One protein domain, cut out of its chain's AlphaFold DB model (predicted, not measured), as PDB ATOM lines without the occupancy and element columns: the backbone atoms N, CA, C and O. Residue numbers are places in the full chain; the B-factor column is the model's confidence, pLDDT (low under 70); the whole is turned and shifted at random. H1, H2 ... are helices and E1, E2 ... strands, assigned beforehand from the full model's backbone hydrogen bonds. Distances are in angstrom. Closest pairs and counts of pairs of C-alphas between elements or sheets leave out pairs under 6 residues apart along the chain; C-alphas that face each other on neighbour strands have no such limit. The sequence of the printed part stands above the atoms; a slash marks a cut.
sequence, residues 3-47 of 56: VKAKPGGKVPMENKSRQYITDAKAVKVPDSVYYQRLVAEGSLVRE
ATOM      1  N   VAL A   3     135.732 217.868 217.990       92.38
ATOM      2  CA  VAL A   3     135.871 218.200 216.563       92.38
ATOM      3  C   VAL A   3     137.227 217.787 216.013       92.38
ATOM      4  O   VAL A   3     138.225 217.823 216.731       92.38
ATOM      5  N   LYS A   4     137.282 217.474 214.722       94.25
ATOM      6  CA  LYS A   4     138.526 217.346 213.948       94.25
ATOM      7  C   LYS A   4     138.486 218.270 212.736       94.25
ATOM      8  O   LYS A   4     137.408 218.714 212.343       94.25
ATOM      9  N   ALA A   5     139.633 218.588 212.148       94.50
ATOM     10  CA  ALA A   5     139.631 219.322 210.883       94.50
ATOM     11  C   ALA A   5     139.181 218.421 209.731       94.50
ATOM     12  O   ALA A   5     139.245 217.193 209.827       94.50
ATOM     13  N   LYS A   6     138.734 219.038 208.633       93.38
ATOM     14  CA  LYS A   6     138.531 218.312 207.375       93.38
ATOM     15  C   LYS A   6     139.813 217.560 206.969       93.38
ATOM     16  O   LYS A   6     140.896 218.043 207.307       93.38
ATOM     17  N   PRO A   7     139.724 216.444 206.227       89.12
ATOM     18  CA  PRO A   7     140.897 215.694 205.774       89.12
ATOM     19  C   PRO A   7     141.934 216.587 205.077       89.12
ATOM     20  O   PRO A   7     141.580 217.390 204.211       89.12
ATOM     21  N   GLY A   8     143.199 216.498 205.496       89.69
ATOM     22  CA  GLY A   8     144.294 217.358 205.025       89.69
ATOM     23  C   GLY A   8     144.180 218.838 205.428       89.69
ATOM     24  O   GLY A   8     144.979 219.669 204.994       89.69
ATOM     25  N   GLY A   9     143.185 219.192 206.240       89.19
ATOM     26  CA  GLY A   9     142.928 220.536 206.736       89.19
ATOM     27  C   GLY A   9     143.612 220.813 208.071       89.19
ATOM     28  O   GLY A   9     143.857 219.926 208.888       89.19
ATOM     29  N   LYS A  10     143.891 222.093 208.319       91.25
ATOM     30  CA  LYS A  10     144.473 222.572 209.572       91.25
ATOM     31  C   LYS A  10     143.787 223.869 209.974       91.25
ATOM     32  O   LYS A  10     143.842 224.847 209.236       91.25
ATOM     33  N   VAL A  11     143.159 223.873 211.146       90.50
ATOM     34  CA  VAL A  11     142.386 225.015 211.651       90.50
ATOM     35  C   VAL A  11     143.018 225.516 212.951       90.50
ATOM     36  O   VAL A  11     143.257 224.707 213.848       90.50
ATOM     37  N   PRO A  12     143.345 226.812 213.080       91.62
ATOM     38  CA  PRO A  12     143.900 227.348 214.320       91.62
ATOM     39  C   PRO A  12     142.879 227.278 215.457       91.62
ATOM     40  O   PRO A  12     141.673 227.387 215.248       91.62
ATOM     41  N   MET A  13     143.363 227.089 216.681       90.00
ATOM     42  CA  MET A  13     142.506 227.162 217.858       90.00
ATOM     43  C   MET A  13     142.224 228.611 218.250       90.00
ATOM     44  O   MET A  13     143.101 229.477 218.178       90.00
ATOM     45  N   GLU A  14     141.008 228.847 218.743       85.56
ATOM     46  CA  GLU A  14     140.596 230.130 219.296       85.56
ATOM     47  C   GLU A  14     141.563 230.539 220.420       85.56
ATOM     48  O   GLU A  14     141.850 229.753 221.328       85.56
ATOM     49  N   ASN A  15     142.116 231.752 220.336       82.31
ATOM     50  CA  ASN A  15     143.091 232.311 221.286       82.31
ATOM     51  C   ASN A  15     144.428 231.553 221.419       82.31
ATOM     52  O   ASN A  15     145.221 231.856 222.313       82.31
ATOM     53  N   LYS A  16     144.727 230.588 220.540       82.31
ATOM     54  CA  LYS A  16     146.002 229.856 220.551       82.31
ATOM     55  C   LYS A  16     146.563 229.698 219.145       82.31
ATOM     56  O   LYS A  16     146.530 228.617 218.570       82.31
ATOM     57  N   SER A  17     147.198 230.750 218.633       77.31
ATOM     58  CA  SER A  17     147.767 230.784 217.274       77.31
ATOM     59  C   SER A  17     148.832 229.713 216.994       77.31
ATOM     60  O   SER A  17     149.135 229.440 215.838       77.31
ATOM     61  N   ARG A  18     149.418 229.105 218.036       86.50
ATOM     62  CA  ARG A  18     150.407 228.016 217.918       86.50
ATOM     63  C   ARG A  18     149.796 226.616 218.012       86.50
ATOM     64  O   ARG A  18     150.519 225.637 217.864       86.50
ATOM     65  N   GLN A  19     148.500 226.507 218.299       88.69
ATOM     66  CA  GLN A  19     147.795 225.232 218.387       88.69
ATOM     67  C   GLN A  19     146.807 225.119 217.240       88.69
ATOM     68  O   GLN A  19     146.093 226.066 216.909       88.69
ATOM     69  N   TYR A  20     146.771 223.938 216.641       91.56
ATOM     70  CA  TYR A  20     145.935 223.676 215.489       91.56
ATOM     71  C   TYR A  20     145.189 222.369 215.677       91.56
ATOM     72  O   TYR A  20     145.736 221.395 216.192       91.56
ATOM     73  N   ILE A  21     143.943 222.376 215.232       91.81
ATOM     74  CA  ILE A  21     143.117 221.192 215.078       91.81
ATOM     75  C   ILE A  21     143.411 220.656 213.682       91.81
ATOM     76  O   ILE A  21     143.331 221.394 212.697       91.81
ATOM     77  N   THR A  22     143.795 219.390 213.618       93.81
ATOM     78  CA  THR A  22     144.030 218.656 212.375       93.81
ATOM     79  C   THR A  22     143.023 217.516 212.262       93.81
ATOM     80  O   THR A  22     142.227 217.269 213.171       93.81
ATOM     81  N   ASP A  23     143.019 216.842 211.123       91.88
ATOM     82  CA  ASP A  23     142.235 215.632 210.873       91.88
ATOM     83  C   ASP A  23     142.792 214.391 211.590       91.88
ATOM     84  O   ASP A  23     142.063 213.424 211.793       91.88
ATOM     85  N   ALA A  24     144.052 214.436 212.035       89.75
ATOM     86  CA  ALA A  24     144.726 213.321 212.699       89.75
ATOM     87  C   ALA A  24     144.097 212.914 214.043       89.75
ATOM     88  O   ALA A  24     144.148 211.746 214.425       89.75
ATOM     89  N   LYS A  25     143.546 213.870 214.804       88.56
ATOM     90  CA  LYS A  25     142.939 213.587 216.109       88.56
ATOM     91  C   LYS A  25     141.810 214.557 216.419       88.56
ATOM     92  O   LYS A  25     141.992 215.771 216.363       88.56
ATOM     93  N   ALA A  26     140.681 214.006 216.853       90.44
ATOM     94  CA  ALA A  26     139.581 214.795 217.377       90.44
ATOM     95  C   ALA A  26     139.966 215.458 218.714       90.44
ATOM     96  O   ALA A  26     140.493 214.811 219.626       90.44
ATOM     97  N   VAL A  27     139.702 216.757 218.836       90.38
ATOM     98  CA  VAL A  27     140.042 217.572 220.006       90.38
ATOM     99  C   VAL A  27     138.786 218.154 220.634       90.38
ATOM    100  O   VAL A  27     137.871 218.615 219.951       90.38
ATOM    101  N   LYS A  28     138.734 218.118 221.969       91.62
ATOM    102  CA  LYS A  28     137.636 218.703 222.736       91.62
ATOM    103  C   LYS A  28     137.844 220.211 222.823       91.62
ATOM    104  O   LYS A  28     138.800 220.674 223.439       91.62
ATOM    105  N   VAL A  29     136.934 220.953 222.212       89.25
ATOM    106  CA  VAL A  29     136.911 222.416 222.187       89.25
ATOM    107  C   VAL A  29     135.692 222.953 222.944       89.25
ATOM    108  O   VAL A  29     134.698 222.229 223.107       89.25
ATOM    109  N   PRO A  30     135.735 224.209 223.417       91.06
ATOM    110  CA  PRO A  30     134.547 224.906 223.894       91.06
ATOM    111  C   PRO A  30     133.460 224.930 222.818       91.06
ATOM    112  O   PRO A  30     133.758 224.980 221.626       91.06
ATOM    113  N   ASP A  31     132.197 224.894 223.230       88.62
ATOM    114  CA  ASP A  31     131.084 225.108 222.305       88.62
ATOM    115  C   ASP A  31     130.876 226.614 222.088       88.62
ATOM    116  O   ASP A  31     129.950 227.221 222.619       88.62
ATOM    117  N   SER A  32     131.836 227.238 221.401       92.00
ATOM    118  CA  SER A  32     131.809 228.660 221.061       92.00
ATOM    119  C   SER A  32     131.303 228.870 219.636       92.00
ATOM    120  O   SER A  32     131.419 228.000 218.767       92.00
ATOM    121  N   VAL A  33     130.793 230.075 219.368       92.75
ATOM    122  CA  VAL A  33     130.335 230.483 218.029       92.75
ATOM    123  C   VAL A  33     131.446 230.321 216.984       92.75
ATOM    124  O   VAL A  33     131.160 229.967 215.842       92.75
ATOM    125  N   TYR A  34     132.712 230.517 217.371       91.50
ATOM    126  CA  TYR A  34     133.873 230.314 216.501       91.50
ATOM    127  C   TYR A  34     133.917 228.887 215.934       91.50
ATOM    128  O   TYR A  34     133.929 228.697 214.717       91.50
ATOM    129  N   TYR A  35     133.864 227.873 216.802       92.38
ATOM    130  CA  TYR A  35     133.909 226.475 216.374       92.38
ATOM    131  C   TYR A  35     132.624 226.031 215.676       92.38
ATOM    132  O   TYR A  35     132.688 225.247 214.733       92.38
ATOM    133  N   GLN A  36     131.462 226.542 216.092       92.69
ATOM    134  CA  GLN A  36     130.192 226.244 215.421       92.69
ATOM    135  C   GLN A  36     130.181 226.735 213.968       92.69
ATOM    136  O   GLN A  36     129.765 225.989 213.084       92.69
ATOM    137  N   ARG A  37     130.689 227.948 213.703       94.19
ATOM    138  CA  ARG A  37     130.821 228.483 212.338       94.19
ATOM    139  C   ARG A  37     131.746 227.634 211.483       94.19
ATOM    140  O   ARG A  37     131.372 227.254 210.384       94.19
ATOM    141  N   LEU A  38     132.909 227.264 212.013       92.44
ATOM    142  CA  LEU A  38     133.861 226.414 211.297       92.44
ATOM    143  C   LEU A  38     133.288 225.031 210.970       92.44
ATOM    144  O   LEU A  38     133.632 224.459 209.938       92.44
ATOM    145  N   VAL A  39     132.419 224.499 211.833       93.25
ATOM    146  CA  VAL A  39     131.671 223.271 211.543       93.25
ATOM    147  C   VAL A  39     130.644 223.498 210.435       93.25
ATOM    148  O   VAL A  39     130.572 222.696 209.510       93.25
ATOM    149  N   ALA A  40     129.879 224.590 210.492       93.81
ATOM    150  CA  ALA A  40     128.889 224.924 209.468       93.81
ATOM    151  C   ALA A  40     129.521 225.189 208.087       93.81
ATOM    152  O   ALA A  40     128.946 224.822 207.068       93.81
ATOM    153  N   GLU A  41     130.721 225.770 208.052       93.44
ATOM    154  CA  GLU A  41     131.512 225.977 206.831       93.44
ATOM    155  C   GLU A  41     132.194 224.693 206.321       93.44
ATOM    156  O   GLU A  41     132.769 224.691 205.235       93.44
ATOM    157  N   GLY A  42     132.178 223.601 207.096       91.56
ATOM    158  CA  GLY A  42     132.847 222.345 206.742       91.56
ATOM    159  C   GLY A  42     134.371 222.364 206.923       91.56
ATOM    160  O   GLY A  42     135.067 221.460 206.459       91.56
ATOM    161  N   SER A  43     134.919 223.375 207.602       92.12
ATOM    162  CA  SER A  43     136.339 223.410 207.981       92.12
ATOM    163  C   SER A  43     136.645 222.471 209.154       92.12
ATOM    164  O   SER A  43     137.727 221.878 209.213       92.12
ATOM    165  N   LEU A  44     135.687 222.316 210.070       93.44
ATOM    166  CA  LEU A  44     135.712 221.344 211.160       93.44
ATOM    167  C   LEU A  44     134.570 220.338 210.999       93.44
ATOM    168  O   LEU A  44     133.495 220.664 210.511       93.44
ATOM    169  N   VAL A  45     134.788 219.120 211.473       92.25
ATOM    170  CA  VAL A  45     133.784 218.058 211.520       92.25
ATOM    171  C   VAL A  45     133.554 217.701 212.980       92.25
ATOM    172  O   VAL A  45     134.514 217.518 213.734       92.25
ATOM    173  N   ARG A  46     132.283 217.645 213.395       91.75
ATOM    174  CA  ARG A  46     131.906 217.163 214.728       91.75
ATOM    175  C   ARG A  46     132.146 215.666 214.792       91.75
ATOM    176  O   ARG A  46     131.647 214.930 213.953       91.75
ATOM    177  N   GLU A  47     132.870 215.252 215.815       88.81
ATOM    178  CA  GLU A  47     133.069 213.848 216.136       88.81
ATOM    179  C   GLU A  47     132.268 213.529 217.393       88.81
ATOM    180  O   GLU A  47     132.327 214.261 218.384       88.81
TER     181      GLU A  47
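What this domain is: This is residues 3 to 47 of the 56 residues of an uncharacterized protein of Elusimicrobia bacterium (UniProt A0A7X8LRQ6). A small arch of two sides: the hairpin E2 and E3 makes one side and the helix H1 the other, and the short strand pair E1 and E4 bridges them at one end, with E1 beside the end of E3 and E4 beside H1. The link of residues 23 to 32 runs from the end of E3 across to the start of H1. The printed part has 45 residues, with one named helix and four named strands in the order E1, E2, E3, H1, E4; the class is mixed, helices and strands. There are two sheets of two strands, E2 - E3 and E1 - E4, each antiparallel. The whole is compact, with a radius of gyration of the C-alphas of 9.2 A, and rounded, spanning 23 by 22 by 16 A.

Where its parts are: E3, residues 16 to 22, is the longest strand at 14.0 A and ends at C-alpha 22 at (144.030, 218.656, 212.375). E2, residues 10 to 13, measures 9.7 A. E1, residues 3 to 5, begins at C-alpha 3 at (135.871, 218.200, 216.563) and measures 6.9 A. E4, residues 44 to 46, measures 6.7 A and ends at C-alpha 46 at (131.906, 217.163, 214.728). H1, residues 33 to 40, measures 10.3 A.

How they stand to each other: E2 and E3 form a hairpin, antiparallel, with 138 degrees between their directions. N 11 and O 21 are within hydrogen-bond range at 2.9 A, as are N 21 and O 11 at 2.8 A. E1 and E3 have 5 pairs of C-alphas within 8 A, the closest being those of Ala 5 and Thr 22, 4.7 A apart. E1 and E2 have 1 such pair, the C-alphas of Ala 5 and Val 11, 6.4 A apart. E1 and E4 are antiparallel neighbours at 148 degrees, with N 4 and O 45 within hydrogen-bond range at 2.9 A and N 45 and O 4 at 2.8 A. H1 and E4 have 4 pairs of C-alphas within 8 A, the closest being those of Leu 38 and Leu 44, 5.4 A apart. E1 and H1 are near each other, with 7 pairs of C-alphas within 10 A. E2 and H1 are apart; E3 and E4 are only just apart, at 8.4 A. In H1 every O i to N i+4 pair is within hydrogen-bond range.

The domain as a whole: The two C-alphas farthest apart are those of Arg 18 and Ala 40, 23.3 A, while those of Val 3 and Glu 47, the first and last printed, are 5.2 A apart. The printed part has no cut. The links E1 to E2, E2 to E3 and H1 to E4 are tight; the link E3 to H1, of 10 residues, is short but not tight. The mean pLDDT of the printed part is 90.6, and no printed residue is under 70.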